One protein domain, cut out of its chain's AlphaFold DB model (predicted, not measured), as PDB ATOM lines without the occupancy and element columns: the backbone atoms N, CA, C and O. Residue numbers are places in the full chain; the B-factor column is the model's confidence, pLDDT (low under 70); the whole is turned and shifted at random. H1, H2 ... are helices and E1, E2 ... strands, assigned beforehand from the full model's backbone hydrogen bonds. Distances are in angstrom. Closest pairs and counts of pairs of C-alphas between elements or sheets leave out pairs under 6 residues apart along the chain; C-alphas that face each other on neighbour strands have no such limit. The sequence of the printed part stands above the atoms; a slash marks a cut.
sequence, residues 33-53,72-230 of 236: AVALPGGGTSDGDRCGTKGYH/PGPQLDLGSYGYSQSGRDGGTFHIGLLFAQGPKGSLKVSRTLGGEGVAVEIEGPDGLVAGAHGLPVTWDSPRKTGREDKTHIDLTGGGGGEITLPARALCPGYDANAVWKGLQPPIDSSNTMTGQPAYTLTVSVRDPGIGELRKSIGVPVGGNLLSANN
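Overview. This is residues 33 to 53 and 72 to 230 of the 236 residues of an uncharacterized protein of Streptomyces diastatochromogenes (UniProt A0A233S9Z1). Two twisted sheets stand face to face as a sandwich, E5, E4, E8, E9 and E1, E2, E7, their strands crossed at 59 degrees. H1 caps one end, and the small pair E3 and E6 lies with H2 at the other. The printed part has 180 residues, fewer than half of them in named elements, which follow as E1 to E7, H1, E8, H2, E9. Each sheet is antiparallel and the class is mixed, helices and strands. The whole is compact, with a radius of gyration of the C-alphas of 16.9 A and spans of 45 by 39 by 31 A.

Along the chain. Begin with the four-strand sheet: E5 holds residues 127 to 135, 20.9 A, bending by 57 degrees at residue 130; E4 residues 118 to 124, 20.0 A; E8 residues 200 to 206, 19.7 A; E9 residues 225 to 229, ending at C-alpha 229 (135.708, 116.314, 166.907). In the other sheet, find C-alpha 75 at (146.305, 120.431, 170.347), where E1, residues 75 to 84, starts its 27.0 A. E2 is residues 92 to 100, 25.9 A, and E7 residues 159 to 166, 23.7 A. E3 is residues 108 to 110, E6 residues 152 to 154. H1 is residues 176 to 183, 10.7 A, and H2 residues 208 to 216, 12.5 A.

Arrangement. In the largest sheet, look at N 121 and O 202, 2.9 A apart across E4 and E8, at N 132 and O 120, 2.9 A, in the hairpin E4 and E5, and at N 205 and O 226, 2.8 A, across E8 and E9. Facing it, the hairpin E1 and E2 has N 77 and O 98 at 2.8 A, and E2 and E7 have N 95 and O 163 at 2.9 A. Edge strands E1 and E9 have their closest C-alphas, Asp 77 and Ala 228, 5.2 A apart; for E5 and E7 these are Leu 135 and Ile 163, 6.9 A. H1 is on both sheets, at a height of 9.4 A over each; its closest C-alphas to E1 are Tyr 83 and Trp 180, 6.3 A. H2 only grazes the four-strand sheet, with residues 208 to 211; Gly 209 and Val 109 of E3 are its closest C-alphas to that strand, 5.2 A. E3 and E6 pair by N 153 and O 109, 2.8 A. In H1 and H2 every O i to N i+4 pair is within hydrogen-bond range.

Size, cuts and confidence. The C-alphas farthest apart, Arg 88 and Gly 218, are 50.8 A apart. Residues 54 to 71 are not printed; C-alphas 53 and 72 stand 23.5 A apart across the cut. The links E5 to E6 and H1 to E8 are long. The mean pLDDT of the printed part is 88.1; look for values under 70 at residues 87 to 90, 101 to 104, 141 to 149 and 220 to 222.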
ATOM      1  N   ALA A  33     137.540  99.580 150.676       92.94
ATOM      2  CA  ALA A  33     138.477 100.686 150.623       92.94
ATOM      3  C   ALA A  33     138.816 101.007 149.158       92.94
ATOM      4  O   ALA A  33     139.150 100.112 148.373       92.94
ATOM      5  N   VAL A  34     138.699 102.276 148.769       92.88
ATOM      6  CA  VAL A  34     139.017 102.753 147.417       92.88
ATOM      7  C   VAL A  34     139.867 104.012 147.478       92.88
ATOM      8  O   VAL A  34     139.679 104.855 148.350       92.88
ATOM      9  N   ALA A  35     140.782 104.166 146.522       96.00
ATOM     10  CA  ALA A  35     141.528 105.408 146.369       96.00
ATOM     11  C   ALA A  35     140.571 106.571 146.066       96.00
ATOM     12  O   ALA A  35     139.639 106.439 145.258       96.00
ATOM     13  N   LEU A  36     140.814 107.708 146.709       95.00
ATOM     14  CA  LEU A  36     139.964 108.882 146.592       95.00
ATOM     15  C   LEU A  36     140.520 109.896 145.583       95.00
ATOM     16  O   LEU A  36     141.738 110.041 145.435       95.00
ATOM     17  N   PRO A  37     139.636 110.632 144.885       91.19
ATOM     18  CA  PRO A  37     140.043 111.799 144.117       91.19
ATOM     19  C   PRO A  37     140.744 112.804 145.034       91.19
ATOM     20  O   PRO A  37     140.236 113.110 146.108       91.19
ATOM     21  N   GLY A  38     141.894 113.324 144.604       89.25
ATOM     22  CA  GLY A  38     142.685 114.270 145.396       89.25
ATOM     23  C   GLY A  38     143.658 113.624 146.388       89.25
ATOM     24  O   GLY A  38     144.521 114.328 146.896       89.25
ATOM     25  N   GLY A  39     143.601 112.304 146.594       93.69
ATOM     26  CA  GLY A  39     144.513 111.562 147.469       93.69
ATOM     27  C   GLY A  39     143.809 110.905 148.656       93.69
ATOM     28  O   GLY A  39     142.654 111.196 148.954       93.69
ATOM     29  N   GLY A  40     144.523 109.999 149.324       96.38
ATOM     30  CA  GLY A  40     143.983 109.179 150.406       96.38
ATOM     31  C   GLY A  40     143.148 107.989 149.930       96.38
ATOM     32  O   GLY A  40     142.974 107.736 148.731       96.38
ATOM     33  N   THR A  41     142.646 107.238 150.902       97.56
ATOM     34  CA  THR A  41     141.892 105.995 150.710       97.56
ATOM     35  C   THR A  41     140.661 106.021 151.601       97.56
ATOM     36  O   THR A  41     140.762 106.402 152.762       97.56
ATOM     37  N   SER A  42     139.503 105.627 151.075       96.88
ATOM     38  CA  SER A  42     138.295 105.500 151.888       96.88
ATOM     39  C   SER A  42     138.405 104.339 152.873       96.88
ATOM     40  O   SER A  42     138.942 103.284 152.542       96.88
ATOM     41  N   ASP A  43     137.778 104.484 154.033       96.44
ATOM     42  CA  ASP A  43     137.560 103.402 155.001       96.44
ATOM     43  C   ASP A  43     136.276 102.622 154.676       96.44
ATOM     44  O   ASP A  43     135.522 102.196 155.551       96.44
ATOM     45  N   GLY A  44     135.976 102.464 153.382       93.56
ATOM     46  CA  GLY A  44     134.737 101.836 152.930       93.56
ATOM     47  C   GLY A  44     134.600 100.394 153.421       93.56
ATOM     48  O   GLY A  44     133.502  99.947 153.704       93.56
ATOM     49  N   ASP A  45     135.693  99.663 153.616       93.75
ATOM     50  CA  ASP A  45     135.691  98.313 154.199       93.75
ATOM     51  C   ASP A  45     135.302  98.267 155.693       93.75
ATOM     52  O   ASP A  45     135.208  97.184 156.273       93.75
ATOM     53  N   ARG A  46     135.053  99.425 156.317       96.06
ATOM     54  CA  ARG A  46     134.702  99.583 157.737       96.06
ATOM     55  C   ARG A  46     133.309 100.156 157.966       96.06
ATOM     56  O   ARG A  46     132.926 100.371 159.115       96.06
ATOM     57  N   CYS A  47     132.527 100.351 156.910       95.19
ATOM     58  CA  CYS A  47     131.160 100.857 156.999       95.19
ATOM     59  C   CYS A  47     130.291 100.103 158.016       95.19
ATOM     60  O   CYS A  47     130.294  98.873 158.058       95.19
ATOM     61  N   GLY A  48     129.551 100.852 158.839       93.94
ATOM     62  CA  GLY A  48     128.715 100.328 159.926       93.94
ATOM     63  C   GLY A  48     129.487  99.843 161.160       93.94
ATOM     64  O   GLY A  48     128.881  99.395 162.131       93.94
ATOM     65  N   THR A  49     130.821  99.923 161.168       94.25
ATOM     66  CA  THR A  49     131.608  99.592 162.365       94.25
ATOM     67  C   THR A  49     131.484 100.725 163.377       94.25
ATOM     68  O   THR A  49     131.757 101.876 163.047       94.25
ATOM     69  N   LYS A  50     131.084 100.407 164.611       92.75
ATOM     70  CA  LYS A  50     131.014 101.374 165.718       92.75
ATOM     71  C   LYS A  50     132.385 101.597 166.349       92.75
ATOM     72  O   LYS A  50     133.117 100.628 166.558       92.75
ATOM     73  N   GLY A  51     132.706 102.846 166.679       91.69
ATOM     74  CA  GLY A  51     133.973 103.240 167.299       91.69
ATOM     75  C   GLY A  51     135.200 102.978 166.426       91.69
ATOM     76  O   GLY A  51     136.293 102.761 166.955       91.69
ATOM     77  N   TYR A  52     135.030 102.920 165.101       93.31
ATOM     78  CA  TYR A  52     136.161 102.754 164.195       93.31
ATOM     79  C   TYR A  52     136.935 104.066 164.074       93.31
ATOM     80  O   TYR A  52     136.374 105.098 163.723       93.31
ATOM     81  N   HIS A  53     138.245 103.982 164.287       95.38
ATOM     82  CA  HIS A  53     139.186 105.054 164.002       95.38
ATOM     83  C   HIS A  53     140.431 104.458 163.360       95.38
ATOM     84  O   HIS A  53     140.951 103.444 163.838       95.38
ATOM     85  N   PRO A  72     147.901 120.563 178.403       71.94
ATOM     86  CA  PRO A  72     149.325 120.741 178.212       71.94
ATOM     87  C   PRO A  72     149.756 120.198 176.835       71.94
ATOM     88  O   PRO A  72     149.376 119.095 176.446       71.94
ATOM     89  N   GLY A  73     150.574 120.971 176.114       81.44
ATOM     90  CA  GLY A  73     151.155 120.586 174.822       81.44
ATOM     91  C   GLY A  73     150.310 120.897 173.583       81.44
ATOM     92  O   GLY A  73     149.333 121.641 173.683       81.44
ATOM     93  N   PRO A  74     150.716 120.367 172.410       87.69
ATOM     94  CA  PRO A  74     150.039 120.640 171.152       87.69
ATOM     95  C   PRO A  74     148.629 120.047 171.140       87.69
ATOM     96  O   PRO A  74     148.395 118.950 171.658       87.69
ATOM     97  N   GLN A  75     147.710 120.775 170.516       88.75
ATOM     98  CA  GLN A  75     146.305 120.431 170.347       88.75
ATOM     99  C   GLN A  75     145.907 120.613 168.880       88.75
ATOM    100  O   GLN A  75     146.502 121.412 168.152       88.75
ATOM    101  N   LEU A  76     144.903 119.850 168.466       91.25
ATOM    102  CA  LEU A  76     144.210 120.020 167.200       91.25
ATOM    103  C   LEU A  76     142.769 120.383 167.535       91.25
ATOM    104  O   LEU A  76     142.147 119.686 168.335       91.25
ATOM    105  N   ASP A  77     142.266 121.427 166.896       91.38
ATOM    106  CA  ASP A  77     140.874 121.853 166.957       91.38
ATOM    107  C   ASP A  77     140.279 121.856 165.543       91.38
ATOM    108  O   ASP A  77     140.987 122.048 164.546       91.38
ATOM    109  N   LEU A  78     138.961 121.664 165.452       93.00
ATOM    110  CA  LEU A  78     138.230 121.917 164.212       93.00
ATOM    111  C   LEU A  78     138.009 123.426 164.076       93.00
ATOM    112  O   LEU A  78     137.289 124.026 164.872       93.00
ATOM    113  N   GLY A  79     138.624 124.039 163.065       92.69
ATOM    114  CA  GLY A  79     138.409 125.450 162.736       92.69
ATOM    115  C   GLY A  79     137.115 125.680 161.968       92.69
ATOM    116  O   GLY A  79     136.423 126.674 162.182       92.69
ATOM    117  N   SER A  80     136.775 124.751 161.079       94.88
ATOM    118  CA  SER A  80     135.526 124.756 160.329       94.88
ATOM    119  C   SER A  80     135.217 123.354 159.817       94.88
ATOM    120  O   SER A  80     136.101 122.515 159.661       94.88
ATOM    121  N   TYR A  81     133.949 123.095 159.534       95.88
ATOM    122  CA  TYR A  81     133.545 121.975 158.700       95.88
ATOM    123  C   TYR A  81     132.309 122.397 157.909       95.88
ATOM    124  O   TYR A  81     131.434 123.093 158.423       95.88
ATOM    125  N   GLY A  82     132.274 122.039 156.633       95.50
ATOM    126  CA  GLY A  82     131.267 122.496 155.686       95.50
ATOM    127  C   GLY A  82     130.993 121.449 154.624       95.50
ATOM    128  O   GLY A  82     131.854 120.630 154.318       95.50
ATOM    129  N   TYR A  83     129.807 121.497 154.031       95.00
ATOM    130  CA  TYR A  83     129.466 120.701 152.859       95.00
ATOM    131  C   TYR A  83     129.115 121.627 151.701       95.00
ATOM    132  O   TYR A  83     128.296 122.538 151.837       95.00
ATOM    133  N   SER A  84     129.728 121.381 150.548       92.06
ATOM    134  CA  SER A  84     129.404 122.070 149.304       92.06
ATOM    135  C   SER A  84     128.993 121.058 148.251       92.06
ATOM    136  O   SER A  84     129.675 120.053 148.052       92.06
ATOM    137  N   GLN A  85     127.924 121.360 147.524       86.75
ATOM    138  CA  GLN A  85     127.519 120.594 146.358       86.75
ATOM    139  C   GLN A  85     127.612 121.483 145.125       86.75
ATOM    140  O   GLN A  85     126.818 122.404 144.947       86.75
ATOM    141  N   SER A  86     128.596 121.211 144.272       72.25
ATOM    142  CA  SER A  86     128.769 121.893 142.992       72.25
ATOM    143  C   SER A  86     128.605 120.904 141.844       72.25
ATOM    144  O   SER A  86     129.301 119.892 141.781       72.25
ATOM    145  N   GLY A  87     127.704 121.208 140.909       66.12
ATOM    146  CA  GLY A  87     127.526 120.409 139.698       66.12
ATOM    147  C   GLY A  87     127.028 118.982 139.962       66.12
ATOM    148  O   GLY A  87     126.216 118.746 140.854       66.12
ATOM    149  N   ARG A  88     127.475 118.027 139.135       61.84
ATOM    150  CA  ARG A  88     127.043 116.615 139.185       61.84
ATOM    151  C   ARG A  88     127.911 115.732 140.096       61.84
ATOM    152  O   ARG A  88     127.603 114.554 140.240       61.84
ATOM    153  N   ASP A  89     128.945 116.279 140.732       59.62
ATOM    154  CA  ASP A  89     130.048 115.502 141.321       59.62
ATOM    155  C   ASP A  89     129.830 115.063 142.783       59.62
ATOM    156  O   ASP A  89     130.777 114.880 143.540       59.62
ATOM    157  N   GLY A  90     128.577 114.850 143.195       69.88
ATOM    158  CA  GLY A  90     128.254 114.147 144.448       69.88
ATOM    159  C   GLY A  90     128.511 114.905 145.756       69.88
ATOM    160  O   GLY A  90     128.123 114.407 146.805       69.88
ATOM    161  N   GLY A  91     129.076 116.112 145.703       86.31
ATOM    162  CA  GLY A  91     129.321 116.959 146.869       86.31
ATOM    163  C   GLY A  91     130.598 116.614 147.638       86.31
ATOM    164  O   GLY A  91     131.187 115.540 147.495       86.31
ATOM    165  N   THR A  92     131.040 117.570 148.448       93.38
ATOM    166  CA  THR A  92     132.355 117.557 149.087       93.38
ATOM    167  C   THR A  92     132.270 118.160 150.479       93.38
ATOM    168  O   THR A  92     131.686 119.234 150.646       93.38
ATOM    169  N   PHE A  93     132.873 117.486 151.457       96.56
ATOM    170  CA  PHE A  93     133.077 118.031 152.791       96.56
ATOM    171  C   PHE A  93     134.436 118.726 152.858       96.56
ATOM    172  O   PHE A  93     135.450 118.168 152.434       96.56
ATOM    173  N   HIS A  94     134.447 119.932 153.408       96.88
ATOM    174  CA  HIS A  94     135.637 120.749 153.626       96.88
ATOM    175  C   HIS A  94     135.840 120.895 155.121       96.88
ATOM    176  O   HIS A  94     134.893 121.241 155.830       96.88
ATOM    177  N   ILE A  95     137.035 120.583 155.607       98.12
ATOM    178  CA  ILE A  95     137.333 120.507 157.036       98.12
ATOM    179  C   ILE A  95     138.572 121.352 157.311       98.12
ATOM    180  O   ILE A  95     139.679 121.000 156.902       98.12
ATOM    181  N   GLY A  96     138.371 122.468 158.005       97.25
ATOM    182  CA  GLY A  96     139.430 123.351 158.466       97.25
ATOM    183  C   GLY A  96     140.017 122.856 159.783       97.25
ATOM    184  O   GLY A  96     139.299 122.583 160.746       97.25
ATOM    185  N   LEU A  97     141.339 122.778 159.833       95.62
ATOM    186  CA  LEU A  97     142.128 122.370 160.983       95.62
ATOM    187  C   LEU A  97     142.812 123.570 161.614       95.62
ATOM    188  O   LEU A  97     143.378 124.405 160.911       95.62
ATOM    189  N   LEU A  98     142.840 123.601 162.943       93.12
ATOM    190  CA  LEU A  98     143.625 124.553 163.716       93.12
ATOM    191  C   LEU A  98     144.576 123.796 164.634       93.12
ATOM    192  O   LEU A  98     144.166 123.005 165.478       93.12
ATOM    193  N   PHE A  99     145.865 124.058 164.480       89.38
ATOM    194  CA  PHE A  99     146.905 123.515 165.337       89.38
ATOM    195  C   PHE A  99     147.250 124.553 166.396       89.38
ATOM    196  O   PHE A  99     147.801 125.610 166.083       89.38
ATOM    197  N   ALA A 100     146.953 124.244 167.655       82.69
ATOM    198  CA  ALA A 100     147.332 125.068 168.792       82.69
ATOM    199  C   ALA A 100     148.572 124.481 169.473       82.69
ATOM    200  O   ALA A 100     148.677 123.288 169.733       82.69
ATOM    201  N   GLN A 101     149.539 125.339 169.780       69.00
ATOM    202  CA  GLN A 101     150.854 124.945 170.294       69.00
ATOM    203  C   GLN A 101     150.842 124.580 171.795       69.00
ATOM    204  O   GLN A 101     151.786 123.975 172.303       69.00
ATOM    205  N   GLY A 102     149.783 124.948 172.520       64.56
ATOM    206  CA  GLY A 102     149.814 124.987 173.981       64.56
ATOM    207  C   GLY A 102     150.824 126.028 174.504       64.56
ATOM    208  O   GLY A 102     151.461 126.742 173.731       64.56
ATOM    209  N   PRO A 103     150.993 126.160 175.829       62.38
ATOM    210  CA  PRO A 103     151.740 127.274 176.422       62.38
ATOM    211  C   PRO A 103     153.273 127.211 176.257       62.38
ATOM    212  O   PRO A 103     153.947 128.167 176.641       62.38
ATOM    213  N   LYS A 104     153.863 126.113 175.745       67.06
ATOM    214  CA  LYS A 104     155.329 125.938 175.644       67.06
ATOM    215  C   LYS A 104     155.765 125.115 174.418       67.06
ATOM    216  O   LYS A 104     155.243 124.029 174.204       67.06
ATOM    217  N   GLY A 105     156.818 125.591 173.736       70.25
ATOM    218  CA  GLY A 105     157.617 124.864 172.725       70.25
ATOM    219  C   GLY A 105     157.049 124.898 171.301       70.25
ATOM    220  O   GLY A 105     155.844 124.912 171.139       70.25
ATOM    221  N   SER A 106     157.887 124.956 170.259       79.06
ATOM    222  CA  SER A 106     157.479 125.053 168.837       79.06
ATOM    223  C   SER A 106     157.042 123.722 168.242       79.06
ATOM    224  O   SER A 106     157.836 122.784 168.202       79.06
ATOM    225  N   LEU A 107     155.811 123.656 167.723       86.19
ATOM    226  CA  LEU A 107     155.356 122.501 166.958       86.19
ATOM    227  C   LEU A 107     155.882 122.605 165.528       86.19
ATOM    228  O   LEU A 107     155.582 123.557 164.808       86.19
ATOM    229  N   LYS A 108     156.652 121.603 165.123       88.69
ATOM    230  CA  LYS A 108     157.007 121.366 163.729       88.69
ATOM    231  C   LYS A 108     156.469 120.008 163.343       88.69
ATOM    232  O   LYS A 108     156.647 119.054 164.093       88.69
ATOM    233  N   VAL A 109     155.819 119.942 162.196       89.56
ATOM    234  CA  VAL A 109     155.301 118.694 161.630       89.56
ATOM    235  C   VAL A 109     155.842 118.537 160.224       89.56
ATOM    236  O   VAL A 109     156.198 119.523 159.575       89.56
ATOM    237  N   SER A 110     155.922 117.310 159.732       90.56
ATOM    238  CA  SER A 110     156.199 117.103 158.312       90.56
ATOM    239  C   SER A 110     155.029 117.613 157.461       90.56
ATOM    240  O   SER A 110     153.871 117.577 157.885       90.56
ATOM    241  N   ARG A 111     155.301 118.071 156.233       87.75
ATOM    242  CA  ARG A 111     154.246 118.558 155.317       87.75
ATOM    243  C   ARG A 111     153.179 117.505 155.016       87.75
ATOM    244  O   ARG A 111     152.041 117.870 154.733       87.75
ATOM    245  N   THR A 112     153.553 116.228 155.078       88.00
ATOM    246  CA  THR A 112     152.694 115.063 154.821       88.00
ATOM    247  C   THR A 112     152.263 114.334 156.095       88.00
ATOM    248  O   THR A 112     151.779 113.212 155.993       88.00
ATOM    249  N   LEU A 113     152.458 114.932 157.278       89.62
ATOM    250  CA  LEU A 113     152.005 114.406 158.573       89.62
ATOM    251  C   LEU A 113     152.419 112.943 158.809       89.62
ATOM    252  O   LEU A 113     151.640 112.008 158.659       89.62
ATOM    253  N   GLY A 114     153.708 112.736 159.063       83.50
ATOM    254  CA  GLY A 114     154.335 111.428 159.241       83.50
ATOM    255  C   GLY A 114     154.377 110.551 157.986       83.50
ATOM    256  O   GLY A 114     154.889 109.440 158.058       83.50
ATOM    257  N   GLY A 115     153.853 111.022 156.846       86.25
ATOM    258  CA  GLY A 115     153.648 110.205 155.644       86.25
ATOM    259  C   GLY A 115     152.361 109.372 155.681       86.25
ATOM    260  O   GLY A 115     152.010 108.775 154.668       86.25
ATOM    261  N   GLU A 116     151.650 109.370 156.811       89.81
ATOM    262  CA  GLU A 116     150.356 108.698 156.988       89.81
ATOM    263  C   GLU A 116     149.173 109.641 156.704       89.81
ATOM    264  O   GLU A 116     148.049 109.177 156.536       89.81
ATOM    265  N   GLY A 117     149.418 110.954 156.602       92.06
ATOM    266  CA  GLY A 117     148.397 111.953 156.286       92.06
ATOM    267  C   GLY A 117     147.361 112.122 157.399       92.06
ATOM    268  O   GLY A 117     147.634 111.877 158.577       92.06
ATOM    269  N   VAL A 118     146.169 112.586 157.020       96.94
ATOM    270  CA  VAL A 118     145.049 112.774 157.952       96.94
ATOM    271  C   VAL A 118     144.016 111.676 157.787       96.94
ATOM    272  O   VAL A 118     143.713 111.272 156.661       96.94
ATOM    273  N   ALA A 119     143.473 111.229 158.916       97.88
ATOM    274  CA  ALA A 119     142.287 110.397 158.963       97.88
ATOM    275  C   ALA A 119     141.064 111.221 159.378       97.88
ATOM    276  O   ALA A 119     141.142 112.075 160.265       97.88
ATOM    277  N   VAL A 120     139.957 110.985 158.686       98.19
ATOM    278  CA  VAL A 120     138.659 111.613 158.904       98.19
ATOM    279  C   VAL A 120     137.624 110.507 158.962       98.19
ATOM    280  O   VAL A 120     137.465 109.770 157.994       98.19
ATOM    281  N   GLU A 121     136.879 110.433 160.054       98.25
ATOM    282  CA  GLU A 121     135.804 109.467 160.245       98.25
ATOM    283  C   GLU A 121     134.507 110.189 160.622       98.25
ATOM    284  O   GLU A 121     134.502 111.080 161.472       98.25
ATOM    285  N   ILE A 122     133.396 109.809 159.991       98.12
ATOM    286  CA  ILE A 122     132.052 110.257 160.357       98.12
ATOM    287  C   ILE A 122     131.275 109.043 160.851       98.12
ATOM    288  O   ILE A 122     131.012 108.109 160.090       98.12
ATOM    289  N   GLU A 123     130.889 109.071 162.120       96.94
ATOM    290  CA  GLU A 123     130.117 108.019 162.774       96.94
ATOM    291  C   GLU A 123     128.694 108.506 163.065       96.94
ATOM    292  O   GLU A 123     128.493 109.565 163.662       96.94
ATOM    293  N   GLY A 124     127.703 107.736 162.615       96.25
ATOM    294  CA  GLY A 124     126.296 107.920 162.960       96.25
ATOM    295  C   GLY A 124     125.840 106.921 164.033       96.25
ATOM    296  O   GLY A 124     126.640 106.126 164.526       96.25
ATOM    297  N   PRO A 125     124.535 106.888 164.367       93.94
ATOM    298  CA  PRO A 125     123.989 105.997 165.402       93.94
ATOM    299  C   PRO A 125     124.292 104.500 165.197       93.94
ATOM    300  O   PRO A 125     124.424 103.730 166.157       93.94
ATOM    301  N   ASP A 126     124.436 104.096 163.934       92.81
ATOM    302  CA  ASP A 126     124.658 102.712 163.515       92.81
ATOM    303  C   ASP A 126     126.118 102.417 163.133       92.81
ATOM    304  O   ASP A 126     126.407 101.351 162.597       92.81
ATOM    305  N   GLY A 127     127.050 103.320 163.455       94.88
ATOM    306  CA  GLY A 127     128.480 103.174 163.179       94.88
ATOM    307  C   GLY A 127     128.965 104.049 162.025       94.88
ATOM    308  O   GLY A 127     128.316 105.028 161.651       94.88
ATOM    309  N   LEU A 128     130.141 103.720 161.487       96.69
ATOM    310  CA  LEU A 128     130.817 104.501 160.452       96.69
ATOM    311  C   LEU A 128     129.936 104.682 159.206       96.69
ATOM    312  O   LEU A 128     129.535 103.702 158.574       96.69
ATOM    313  N   VAL A 129     129.681 105.936 158.830       97.06
ATOM    314  CA  VAL A 129     128.896 106.318 157.641       97.06
ATOM    315  C   VAL A 129     129.752 106.960 156.551       97.06
ATOM    316  O   VAL A 129     129.332 107.042 155.398       97.06
ATOM    317  N   ALA A 130     130.952 107.415 156.902       96.75
ATOM    318  CA  ALA A 130     131.976 107.871 155.975       96.75
ATOM    319  C   ALA A 130     133.343 107.779 156.643       96.75
ATOM    320  O   ALA A 130     133.451 107.993 157.849       96.75
ATOM    321  N   GLY A 131     134.390 107.542 155.868       97.12
ATOM    322  CA  GLY A 131     135.739 107.607 156.408       97.12
ATOM    323  C   GLY A 131     136.796 107.614 155.325       97.12
ATOM    324  O   GLY A 131     136.581 107.070 154.235       97.12
ATOM    325  N   ALA A 132     137.920 108.251 155.611       98.06
ATOM    326  CA  ALA A 132     139.117 108.145 154.805       98.06
ATOM    327  C   ALA A 132     140.379 108.420 155.621       98.06
ATOM    328  O   ALA A 132     140.371 109.234 156.540       98.06
ATOM    329  N   HIS A 133     141.488 107.835 155.187       97.88
ATOM    330  CA  HIS A 133     142.820 108.069 155.735       97.88
ATOM    331  C   HIS A 133     143.832 108.396 154.632       97.88
ATOM    332  O   HIS A 133     143.569 108.215 153.438       97.88
ATOM    333  N   GLY A 134     145.004 108.906 155.016       97.00
ATOM    334  CA  GLY A 134     146.009 109.356 154.051       97.00
ATOM    335  C   GLY A 134     145.603 110.611 153.285       97.00
ATOM    336  O   GLY A 134     146.148 110.865 152.209       97.00
ATOM    337  N   LEU A 135     144.634 111.381 153.793       97.56
ATOM    338  CA  LEU A 135     144.184 112.602 153.135       97.56
ATOM    339  C   LEU A 135     145.286 113.673 153.206       97.56
ATOM    340  O   LEU A 135     145.874 113.877 154.276       97.56
ATOM    341  N   PRO A 136     145.580 114.364 152.091       95.44
ATOM    342  CA  PRO A 136     146.531 115.464 152.095       95.44
ATOM    343  C   PRO A 136     145.938 116.703 152.776       95.44
ATOM    344  O   PRO A 136     144.735 116.953 152.703       95.44
ATOM    345  N   VAL A 137     146.809 117.510 153.386       94.12
ATOM    346  CA  VAL A 137     146.445 118.815 153.952       94.12
ATOM    347  C   VAL A 137     146.906 119.922 153.021       94.12
ATOM    348  O   VAL A 137     148.076 119.983 152.634       94.12
ATOM    349  N   THR A 138     145.989 120.829 152.711       93.12
ATOM    350  CA  THR A 138     146.315 122.116 152.103       93.12
ATOM    351  C   THR A 138     146.620 123.094 153.224       93.12
ATOM    352  O   THR A 138     145.723 123.541 153.924       93.12
ATOM    353  N   TRP A 139     147.898 123.380 153.449       90.56
ATOM    354  CA  TRP A 139     148.326 124.258 154.535       90.56
ATOM    355  C   TRP A 139     148.017 125.723 154.231       90.56
ATOM    356  O   TRP A 139     148.311 126.199 153.131       90.56
ATOM    357  N   ASP A 140     147.507 126.448 155.226       87.12
ATOM    358  CA  ASP A 140     147.396 127.899 155.140       87.12
ATOM    359  C   ASP A 140     148.803 128.489 155.040       87.12
ATOM    360  O   ASP A 140     149.701 128.103 155.796       87.12
ATOM    361  N   SER A 141     149.010 129.423 154.110       62.31
ATOM    362  CA  SER A 141     150.311 130.067 153.905       62.31
ATOM    363  C   SER A 141     150.895 130.535 155.245       62.31
ATOM    364  O   SER A 141     150.305 131.416 155.889       62.31
ATOM    365  N   PRO A 142     152.042 129.995 155.699       54.75
ATOM    366  CA  PRO A 142     152.598 130.379 156.984       54.75
ATOM    367  C   PRO A 142     152.933 131.873 156.947       54.75
ATOM    368  O   PRO A 142     153.620 132.349 156.043       54.75
ATOM    369  N   ARG A 143     152.457 132.631 157.946       49.84
ATOM    370  CA  ARG A 143     152.567 134.106 158.049       49.84
ATOM    371  C   ARG A 143     154.005 134.668 158.061       49.84
ATOM    372  O   ARG A 143     154.187 135.865 158.273       49.84
ATOM    373  N   LYS A 144     155.039 133.856 157.825       48.78
ATOM    374  CA  LYS A 144     156.430 134.293 157.658       48.78
ATOM    375  C   LYS A 144     157.055 133.654 156.420       48.78
ATOM    376  O   LYS A 144     157.570 132.538 156.461       48.78
ATOM    377  N   THR A 145     157.065 134.418 155.336       44.38
ATOM    378  CA  THR A 145     157.918 134.189 154.171       44.38
ATOM    379  C   THR A 145     159.387 134.191 154.610       44.38
ATOM    380  O   THR A 145     159.882 135.170 155.164       44.38
ATOM    381  N   GLY A 146     160.088 133.073 154.402       44.91
ATOM    382  CA  GLY A 146     161.550 133.009 154.558       44.91
ATOM    383  C   GLY A 146     162.116 131.756 155.227       44.91
ATOM    384  O   GLY A 146     163.330 131.575 155.214       44.91
ATOM    385  N   ARG A 147     161.283 130.871 155.790       49.06
ATOM    386  CA  ARG A 147     161.752 129.608 156.396       49.06
ATOM    387  C   ARG A 147     160.848 128.417 156.089       49.06
ATOM    388  O   ARG A 147     160.725 127.508 156.900       49.06
ATOM    389  N   GLU A 148     160.201 128.440 154.928       53.72
ATOM    390  CA  GLU A 148     159.501 127.264 154.430       53.72
ATOM    391  C   GLU A 148     160.521 126.199 154.045       53.72
ATOM    392  O   GLU A 148     161.129 126.227 152.975       53.72
ATOM    393  N   ASP A 149     160.708 125.242 154.941       63.62
ATOM    394  CA  ASP A 149     161.241 123.955 154.554       63.62
ATOM    395  C   ASP A 149     160.204 123.278 153.633       63.62
ATOM    396  O   ASP A 149     159.000 123.267 153.909       63.62
ATOM    397  N   LYS A 150     160.652 122.720 152.504       71.75
ATOM    398  CA  LYS A 150     159.786 121.936 151.607       71.75
ATOM    399  C   LYS A 150     159.302 120.639 152.257       71.75
ATOM    400  O   LYS A 150     158.417 119.991 151.717       71.75
ATOM    401  N   THR A 151     159.878 120.261 153.392       82.38
ATOM    402  CA  THR A 151     159.602 118.995 154.075       82.38
ATOM    403  C   THR A 151     158.859 119.164 155.398       82.38
ATOM    404  O   THR A 151     158.131 118.252 155.787       82.38
ATOM    405  N   HIS A 152     158.917 120.345 156.025       86.44
ATOM    406  CA  HIS A 152     158.267 120.621 157.311       86.44
ATOM    407  C   HIS A 152     157.405 121.888 157.285       86.44
ATOM    408  O   HIS A 152     157.688 122.837 156.555       86.44
ATOM    409  N   ILE A 153     156.379 121.910 158.135       86.06
ATOM    410  CA  ILE A 153     155.583 123.089 158.474       86.06
ATOM    411  C   ILE A 153     155.959 123.536 159.884       86.06
ATOM    412  O   ILE A 153     155.963 122.740 160.826       86.06
ATOM    413  N   ASP A 154     156.275 124.822 160.023       85.69
ATOM    414  CA  ASP A 154     156.483 125.464 161.317       85.69
ATOM    415  C   ASP A 154     155.152 126.047 161.808       85.69
ATOM    416  O   ASP A 154     154.645 127.012 161.240       85.69
ATOM    417  N   LEU A 155     154.595 125.444 162.858       83.94
ATOM    418  CA  LEU A 155     153.333 125.832 163.494       83.94
ATOM    419  C   LEU A 155     153.588 126.631 164.788       83.94
ATOM    420  O   LEU A 155     152.776 126.630 165.716       83.94
ATOM    421  N   THR A 156     154.742 127.301 164.889       77.81
ATOM    422  CA  THR A 156     155.034 128.232 165.988       77.81
ATOM    423  C   THR A 156     154.038 129.394 165.979       77.81
ATOM    424  O   THR A 156     153.952 130.143 165.009       77.81
ATOM    425  N   GLY A 157     153.340 129.598 167.096       74.75
ATOM    426  CA  GLY A 157     152.243 130.561 167.225       74.75
ATOM    427  C   GLY A 157     150.885 130.008 166.786       74.75
ATOM    428  O   GLY A 157     149.914 130.758 166.758       74.75
ATOM    429  N   GLY A 158     150.825 128.714 166.471       83.06
ATOM    430  CA  GLY A 158     149.681 128.058 165.861       83.06
ATOM    431  C   GLY A 158     149.704 128.131 164.335       83.06
ATOM    432  O   GLY A 158     150.530 128.816 163.728       83.06
ATOM    433  N   GLY A 159     148.795 127.397 163.707       87.75
ATOM    434  CA  GLY A 159     148.633 127.388 162.258       87.75
ATOM    435  C   GLY A 159     147.373 126.649 161.840       87.75
ATOM    436  O   GLY A 159     146.683 126.071 162.681       87.75
ATOM    437  N   GLY A 160     147.078 126.684 160.548       91.75
ATOM    438  CA  GLY A 160     145.879 126.077 159.997       91.75
ATOM    439  C   GLY A 160     146.125 125.394 158.664       91.75
ATOM    440  O   GLY A 160     147.188 125.528 158.046       91.75
ATOM    441  N   GLY A 161     145.143 124.611 158.258       93.75
ATOM    442  CA  GLY A 161     145.094 123.981 156.953       93.75
ATOM    443  C   GLY A 161     143.730 123.359 156.716       93.75
ATOM    444  O   GLY A 161     142.903 123.284 157.620       93.75
ATOM    445  N   GLU A 162     143.504 122.891 155.503       96.25
ATOM    446  CA  GLU A 162     142.220 122.365 155.066       96.25
ATOM    447  C   GLU A 162     142.371 120.968 154.469       96.25
ATOM    448  O   GLU A 162     143.360 120.653 153.798       96.25
ATOM    449  N   ILE A 163     141.366 120.134 154.715       96.56
ATOM    450  CA  ILE A 163     141.222 118.805 154.131       96.56
ATOM    451  C   ILE A 163     139.903 118.732 153.387       96.56
ATOM    452  O   ILE A 163     138.869 119.223 153.843       96.56
ATOM    453  N   THR A 164     139.940 118.025 152.268       96.25
ATOM    454  CA  THR A 164     138.767 117.707 151.474       96.25
ATOM    455  C   THR A 164     138.414 116.229 151.628       96.25
ATOM    456  O   THR A 164     139.229 115.361 151.319       96.25
ATOM    457  N   LEU A 165     137.182 115.936 152.049       96.88
ATOM    458  CA  LEU A 165     136.614 114.589 152.042       96.88
ATOM    459  C   LEU A 165     135.541 114.508 150.938       96.88
ATOM    460  O   LEU A 165     134.457 115.086 151.078       96.88
ATOM    461  N   PRO A 166     135.809 113.821 149.816       94.25
ATOM    462  CA  PRO A 166     134.838 113.694 148.732       94.25
ATOM    463  C   PRO A 166     133.704 112.735 149.114       94.25
ATOM    464  O   PRO A 166     133.930 111.759 149.827       94.25
ATOM    465  N   ALA A 167     132.505 112.909 148.545       92.25
ATOM    466  CA  ALA A 167     131.372 112.003 148.791       92.25
ATOM    467  C   ALA A 167     131.637 110.530 148.422       92.25
ATOM    468  O   ALA A 167     130.942 109.635 148.890       92.25
ATOM    469  N   ARG A 168     132.678 110.240 147.628       92.19
ATOM    470  CA  ARG A 168     133.135 108.863 147.372       92.19
ATOM    471  C   ARG A 168     133.645 108.148 148.638       92.19
ATOM    472  O   ARG A 168     133.733 106.926 148.633       92.19
ATOM    473  N   ALA A 169     133.972 108.884 149.698       95.38
ATOM    474  CA  ALA A 169     134.336 108.328 150.998       95.38
ATOM    475  C   ALA A 169     133.124 107.916 151.854       95.38
ATOM    476  O   ALA A 169     133.303 107.324 152.918       95.38
ATOM    477  N   LEU A 170     131.898 108.229 151.414       94.94
ATOM    478  CA  LEU A 170     130.684 107.794 152.093       94.94
ATOM    479  C   LEU A 170     130.488 106.290 151.946       94.94
ATOM    480  O   LEU A 170     130.766 105.687 150.903       94.94
ATOM    481  N   CYS A 171     129.919 105.703 152.987       94.50
ATOM    482  CA  CYS A 171     129.458 104.336 152.953       94.50
ATOM    483  C   CYS A 171     128.330 104.155 151.929       94.50
ATOM    484  O   CYS A 171     127.522 105.067 151.718       94.50
ATOM    485  N   PRO A 172     128.242 102.979 151.282       90.62
ATOM    486  CA  PRO A 172     127.191 102.696 150.317       90.62
ATOM    487  C   PRO A 172     125.784 103.028 150.845       90.62
ATOM    488  O   PRO A 172     125.374 102.588 151.914       90.62
ATOM    489  N   GLY A 173     125.040 103.821 150.068       88.94
ATOM    490  CA  GLY A 173     123.660 104.203 150.371       88.94
ATOM    491  C   GLY A 173     123.477 105.416 151.279       88.94
ATOM    492  O   GLY A 173     122.335 105.838 151.450       88.94
ATOM    493  N   TYR A 174     124.551 106.004 151.804       91.81
ATOM    494  CA  TYR A 174     124.471 107.282 152.503       91.81
ATOM    495  C   TYR A 174     124.453 108.451 151.515       91.81
ATOM    496  O   TYR A 174     125.225 108.498 150.557       91.81
ATOM    497  N   ASP A 175     123.555 109.403 151.762       91.25
ATOM    498  CA  ASP A 175     123.477 110.664 151.031       91.25
ATOM    499  C   ASP A 175     124.339 111.731 151.718       91.25
ATOM    500  O   ASP A 175     124.244 111.935 152.929       91.25
ATOM    501  N   ALA A 176     125.167 112.437 150.945       92.62
ATOM    502  CA  ALA A 176     126.114 113.412 151.482       92.62
ATOM    503  C   ALA A 176     125.422 114.572 152.213       92.62
ATOM    504  O   ALA A 176     125.892 115.020 153.258       92.62
ATOM    505  N   ASN A 177     124.275 115.032 151.707       93.00
ATOM    506  CA  ASN A 177     123.522 116.115 152.329       93.00
ATOM    507  C   ASN A 177     122.813 115.649 153.612       93.00
ATOM    508  O   ASN A 177     122.724 116.409 154.575       93.00
ATOM    509  N   ALA A 178     122.333 114.405 153.664       94.31
ATOM    510  CA  ALA A 178     121.805 113.810 154.891       94.31
ATOM    511  C   ALA A 178     122.895 113.660 155.965       94.31
ATOM    512  O   ALA A 178     122.674 114.055 157.110       94.31
ATOM    513  N   VAL A 179     124.085 113.177 155.589       96.44
ATOM    514  CA  VAL A 179     125.252 113.101 156.486       96.44
ATOM    515  C   VAL A 179     125.635 114.493 156.991       96.44
ATOM    516  O   VAL A 179     125.808 114.681 158.192       96.44
ATOM    517  N   TRP A 180     125.689 115.493 156.104       96.12
ATOM    518  CA  TRP A 180     125.945 116.885 156.477       96.12
ATOM    519  C   TRP A 180     124.943 117.415 157.508       96.12
ATOM    520  O   TRP A 180     125.350 118.002 158.504       96.12
ATOM    521  N   LYS A 181     123.643 117.169 157.316       95.94
ATOM    522  CA  LYS A 181     122.616 117.549 158.299       95.94
ATOM    523  C   LYS A 181     122.812 116.847 159.643       95.94
ATOM    524  O   LYS A 181     122.593 117.469 160.672       95.94
ATOM    525  N   GLY A 182     123.246 115.584 159.641       97.06
ATOM    526  CA  GLY A 182     123.548 114.836 160.865       97.06
ATOM    527  C   GLY A 182     124.720 115.412 161.665       97.06
ATOM    528  O   GLY A 182     124.734 115.296 162.890       97.06
ATOM    529  N   LEU A 183     125.678 116.059 160.994       97.00
ATOM    530  CA  LEU A 183     126.828 116.715 161.625       97.00
ATOM    531  C   LEU A 183     126.493 118.058 162.282       97.00
ATOM    532  O   LEU A 183     127.308 118.574 163.046       97.00
ATOM    533  N   GLN A 184     125.335 118.643 161.968       95.44
ATOM    534  CA  GLN A 184     124.928 119.923 162.534       95.44
ATOM    535  C   GLN A 184     124.338 119.711 163.933       95.44
ATOM    536  O   GLN A 184     123.450 118.869 164.098       95.44
ATOM    537  N   PRO A 185     124.785 120.471 164.948       92.94
ATOM    538  CA  PRO A 185     124.126 120.447 166.241       92.94
ATOM    539  C   PRO A 185     122.694 120.991 166.100       92.94
ATOM    540  O   PRO A 185     122.463 121.930 165.329       92.94
ATOM    541  N   PRO A 186     121.717 120.437 166.836       93.12
ATOM    542  CA  PRO A 186     120.359 120.960 166.831       93.12
ATOM    543  C   PRO A 186     120.332 122.388 167.390       93.12
ATOM    544  O   PRO A 186     120.887 122.657 168.459       93.12
ATOM    545  N   ILE A 187     119.650 123.293 166.687       92.69
ATOM    546  CA  ILE A 187     119.465 124.692 167.095       92.69
ATOM    547  C   ILE A 187     117.985 125.016 167.307       92.69
ATOM    548  O   ILE A 187     117.122 124.500 166.595       92.69
ATOM    549  N   ASP A 188     117.685 125.872 168.280       90.94
ATOM    550  CA  ASP A 188     116.334 126.400 168.486       90.94
ATOM    551  C   ASP A 188     116.049 127.642 167.616       90.94
ATOM    552  O   ASP A 188     116.895 128.119 166.855       90.94
ATOM    553  N   SER A 189     114.846 128.213 167.741       93.19
ATOM    554  CA  SER A 189     114.443 129.424 167.007       93.19
ATOM    555  C   SER A 189     115.258 130.679 167.356       93.19
ATOM    556  O   SER A 189     115.116 131.696 166.680       93.19
ATOM    557  N   SER A 190     116.076 130.636 168.412       93.50
ATOM    558  CA  SER A 190     116.985 131.713 168.820       93.50
ATOM    559  C   SER A 190     118.423 131.514 168.323       93.50
ATOM    560  O   SER A 190     119.285 132.337 168.622       93.50
ATOM    561  N   ASN A 191     118.678 130.468 167.523       88.19
ATOM    562  CA  ASN A 191     120.009 130.014 167.098       88.19
ATOM    563  C   ASN A 191     120.900 129.542 168.258       88.19
ATOM    564  O   ASN A 191     122.128 129.597 168.165       88.19
ATOM    565  N   THR A 192     120.297 129.058 169.343       89.38
ATOM    566  CA  THR A 192     121.036 128.453 170.452       89.38
ATOM    567  C   THR A 192     121.206 126.960 170.192       89.38
ATOM    568  O   THR A 192     120.239 126.280 169.851       89.38
ATOM    569  N   MET A 193     122.427 126.437 170.350       90.69
ATOM    570  CA  MET A 193     122.686 124.992 170.300       90.69
ATOM    571  C   MET A 193     122.014 124.305 171.492       90.69
ATOM    572  O   MET A 193     122.242 124.681 172.638       90.69
ATOM    573  N   THR A 194     121.195 123.295 171.215       90.12
ATOM    574  CA  THR A 194     120.345 122.620 172.216       90.12
ATOM    575  C   THR A 194     120.804 121.207 172.565       90.12
ATOM    576  O   THR A 194     120.223 120.567 173.436       90.12
ATOM    577  N   GLY A 195     121.846 120.703 171.904       91.50
ATOM    578  CA  GLY A 195     122.354 119.358 172.133       91.50
ATOM    579  C   GLY A 195     123.532 119.006 171.234       91.50
ATOM    580  O   GLY A 195     124.034 119.842 170.481       91.50
ATOM    581  N   GLN A 196     123.954 117.748 171.328       94.25
ATOM    582  CA  GLN A 196     125.007 117.188 170.485       94.25
ATOM    583  C   GLN A 196     124.502 116.956 169.052       94.25
ATOM    584  O   GLN A 196     123.313 116.669 168.865       94.25
ATOM    585  N   PRO A 197     125.378 117.051 168.036       95.31
ATOM    586  CA  PRO A 197     125.045 116.601 166.691       95.31
ATOM    587  C   PRO A 197     124.715 115.104 166.702       95.31
ATOM    588  O   PRO A 197     125.242 114.337 167.509       95.31
ATOM    589  N   ALA A 198     123.841 114.672 165.793       96.25
ATOM    590  CA  ALA A 198     123.471 113.261 165.698       96.25
ATOM    591  C   ALA A 198     124.650 112.396 165.228       96.25
ATOM    592  O   ALA A 198     124.705 111.203 165.530       96.25
ATOM    593  N   TYR A 199     125.537 112.976 164.412       97.12
ATOM    594  CA  TYR A 199     126.704 112.322 163.834       97.12
ATOM    595  C   TYR A 199     127.968 112.998 164.362       97.12
ATOM    596  O   TYR A 199     128.044 114.226 164.466       97.12
ATOM    597  N   THR A 200     128.984 112.187 164.642       96.69
ATOM    598  CA  THR A 200     130.287 112.662 165.103       96.69
ATOM    599  C   THR A 200     131.267 112.664 163.940       96.69
ATOM    600  O   THR A 200     131.552 111.614 163.369       96.69
ATOM    601  N   LEU A 201     131.800 113.835 163.604       97.69
ATOM    602  CA  LEU A 201     132.994 113.994 162.780       97.69
ATOM    603  C   LEU A 201     134.208 113.914 163.698       97.69
ATOM    604  O   LEU A 201     134.315 114.702 164.635       97.69
ATOM    605  N   THR A 202     135.132 113.012 163.395       97.38
ATOM    606  CA  THR A 202     136.434 112.915 164.049       97.38
ATOM    607  C   THR A 202     137.530 113.114 163.020       97.38
ATOM    608  O   THR A 202     137.471 112.576 161.918       97.38
ATOM    609  N   VAL A 203     138.532 113.906 163.380       97.25
ATOM    610  CA  VAL A 203     139.739 114.102 162.582       97.25
ATOM    611  C   VAL A 203     140.932 113.740 163.433       97.25
ATOM    612  O   VAL A 203     141.008 114.151 164.592       97.25
ATOM    613  N   SER A 204     141.881 113.000 162.870       96.19
ATOM    614  CA  SER A 204     143.073 112.586 163.592       96.19
ATOM    615  C   SER A 204     144.339 112.638 162.741       96.19
ATOM    616  O   SER A 204     144.351 112.332 161.552       96.19
ATOM    617  N   VAL A 205     145.423 113.077 163.378       94.81
ATOM    618  CA  VAL A 205     146.709 113.370 162.742       94.81
ATOM    619  C   VAL A 205     147.829 112.735 163.542       94.81
ATOM    620  O   VAL A 205     147.945 112.971 164.748       94.81
ATOM    621  N   ARG A 206     148.696 111.982 162.865       93.31
ATOM    622  CA  ARG A 206     149.881 111.370 163.461       93.31
ATOM    623  C   ARG A 206     151.149 111.934 162.836       93.31
ATOM    624  O   ARG A 206     151.369 111.790 161.645       93.31
ATOM    625  N   ASP A 207     152.013 112.526 163.649       93.62
ATOM    626  CA  ASP A 207     153.311 113.029 163.193       93.62
ATOM    627  C   ASP A 207     154.357 112.912 164.319       93.62
ATOM    628  O   ASP A 207     154.067 113.274 165.466       93.62
ATOM    629  N   PRO A 208     155.575 112.407 164.045       91.12
ATOM    630  CA  PRO A 208     156.632 112.296 165.052       91.12
ATOM    631  C   PRO A 208     156.947 113.603 165.794       91.12
ATOM    632  O   PRO A 208     157.205 113.562 167.000       91.12
ATOM    633  N   GLY A 209     156.850 114.756 165.125       90.62
ATOM    634  CA  GLY A 209     157.110 116.070 165.712       90.62
ATOM    635  C   GLY A 209     156.150 116.435 166.852       90.62
ATOM    636  O   GLY A 209     156.542 117.122 167.799       90.62
ATOM    637  N   ILE A 210     154.923 115.896 166.848       90.94
ATOM    638  CA  ILE A 210     153.974 116.022 167.971       90.94
ATOM    639  C   ILE A 210     154.549 115.351 169.222       90.94
ATOM    640  O   ILE A 210     154.525 115.924 170.316       90.94
ATOM    641  N   GLY A 211     155.084 114.138 169.064       89.31
ATOM    642  CA  GLY A 211     155.684 113.380 170.156       89.31
ATOM    643  C   GLY A 211     156.981 113.994 170.658       89.31
ATOM    644  O   GLY A 211     157.224 114.010 171.865       89.31
ATOM    645  N   GLU A 212     157.808 114.521 169.756       89.56
ATOM    646  CA  GLU A 212     159.028 115.251 170.114       89.56
ATOM    647  C   GLU A 212     158.716 116.488 170.957       89.56
ATOM    648  O   GLU A 212     159.302 116.659 172.031       89.56
ATOM    649  N   LEU A 213     157.737 117.300 170.540       88.19
ATOM    650  CA  LEU A 213     157.317 118.467 171.310       88.19
ATOM    651  C   LEU A 213     156.812 118.049 172.692       88.19
ATOM    652  O   LEU A 213     157.306 118.555 173.698       88.19
ATOM    653  N   ARG A 214     155.892 117.084 172.758       88.25
ATOM    654  CA  ARG A 214     155.339 116.542 174.012       88.25
ATOM    655  C   ARG A 214     156.416 116.058 174.982       88.25
ATOM    656  O   ARG A 214     156.395 116.430 176.157       88.25
ATOM    657  N   LYS A 215     157.402 115.304 174.487       87.62
ATOM    658  CA  LYS A 215     158.570 114.870 175.273       87.62
ATOM    659  C   LYS A 215     159.374 116.061 175.790       87.62
ATOM    660  O   LYS A 215     159.723 116.079 176.966       87.62
ATOM    661  N   SER A 216     159.626 117.065 174.948       87.00
ATOM    662  CA  SER A 216     160.436 118.237 175.317       87.00
ATOM    663  C   SER A 216     159.823 119.085 176.438       87.00
ATOM    664  O   SER A 216     160.551 119.734 177.186       87.00
ATOM    665  N   ILE A 217     158.495 119.051 176.589       85.50
ATOM    666  CA  ILE A 217     157.756 119.791 177.624       85.50
ATOM    667  C   ILE A 217     157.292 118.912 178.797       85.50
ATOM    668  O   ILE A 217     156.566 119.399 179.661       85.50
ATOM    669  N   GLY A 218     157.690 117.635 178.842       84.25
ATOM    670  CA  GLY A 218     157.351 116.718 179.937       84.25
ATOM    671  C   GLY A 218     155.890 116.258 179.963       84.25
ATOM    672  O   GLY A 218     155.373 115.939 181.029       84.25
ATOM    673  N   VAL A 219     155.208 116.229 178.812       77.94
ATOM    674  CA  VAL A 219     153.788 115.863 178.699       77.94
ATOM    675  C   VAL A 219     153.669 114.562 177.904       77.94
ATOM    676  O   VAL A 219     153.676 114.600 176.679       77.94
ATOM    677  N   PRO A 220     153.556 113.388 178.551       64.44
ATOM    678  CA  PRO A 220     153.548 112.104 177.842       64.44
ATOM    679  C   PRO A 220     152.208 111.780 177.159       64.44
ATOM    680  O   PRO A 220     152.115 110.808 176.410       64.44
ATOM    681  N   VAL A 221     151.153 112.553 177.435       60.81
ATOM    682  CA  VAL A 221     149.776 112.174 177.104       60.81
ATOM    683  C   VAL A 221     149.555 112.211 175.585       60.81
ATOM    684  O   VAL A 221     149.635 113.268 174.967       60.81
ATOM    685  N   GLY A 222     149.277 111.049 174.982       63.94
ATOM    686  CA  GLY A 222     148.802 110.918 173.595       63.94
ATOM    687  C   GLY A 222     149.857 110.632 172.516       63.94
ATOM    688  O   GLY A 222     149.505 110.553 171.339       63.94
ATOM    689  N   GLY A 223     151.141 110.482 172.864       82.19
ATOM    690  CA  GLY A 223     152.191 110.109 171.902       82.19
ATOM    691  C   GLY A 223     152.314 111.084 170.723       82.19
ATOM    692  O   GLY A 223     152.404 112.291 170.928       82.19
ATOM    693  N   ASN A 224     152.287 110.565 169.495       89.69
ATOM    694  CA  ASN A 224     152.456 111.333 168.251       89.69
ATOM    695  C   ASN A 224     151.119 111.765 167.617       89.69
ATOM    696  O   ASN A 224     151.099 112.169 166.461       89.69
ATOM    697  N   LEU A 225     150.004 111.604 168.336       92.00
ATOM    698  CA  LEU A 225     148.649 111.727 167.802       92.00
ATOM    699  C   LEU A 225     147.941 112.970 168.350       92.00
ATOM    700  O   LEU A 225     147.954 113.226 169.562       92.00
ATOM    701  N   LEU A 226     147.295 113.707 167.455       92.00
ATOM    702  CA  LEU A 226     146.306 114.735 167.762       92.00
ATOM    703  C   LEU A 226     144.964 114.340 167.154       92.00
ATOM    704  O   LEU A 226     144.925 113.680 166.118       92.00
ATOM    705  N   SER A 227     143.874 114.757 167.786       93.56
ATOM    706  CA  SER A 227     142.528 114.530 167.275       93.56
ATOM    707  C   SER A 227     141.588 115.659 167.678       93.56
ATOM    708  O   SER A 227     141.761 116.240 168.751       93.56
ATOM    709  N   ALA A 228     140.581 115.910 166.849       93.56
ATOM    710  CA  ALA A 228     139.504 116.863 167.088       93.56
ATOM    711  C   ALA A 228     138.158 116.257 166.669       93.56
ATOM    712  O   ALA A 228     138.125 115.368 165.817       93.56
ATOM    713  N   ASN A 229     137.062 116.738 167.256       94.62
ATOM    714  CA  ASN A 229     135.708 116.314 166.907       94.62
ATOM    715  C   ASN A 229     134.728 117.502 166.882       94.62
ATOM    716  O   ASN A 229     135.070 118.597 167.330       94.62
ATOM    717  N   ASN A 230     133.530 117.299 166.326       95.00
ATOM    718  CA  ASN A 230     132.479 118.324 166.221       95.00
ATOM    719  C   ASN A 230     131.514 118.361 167.420       95.00
ATOM    720  O   ASN A 230     130.459 118.992 167.317       95.00
TER     721      ASN A 230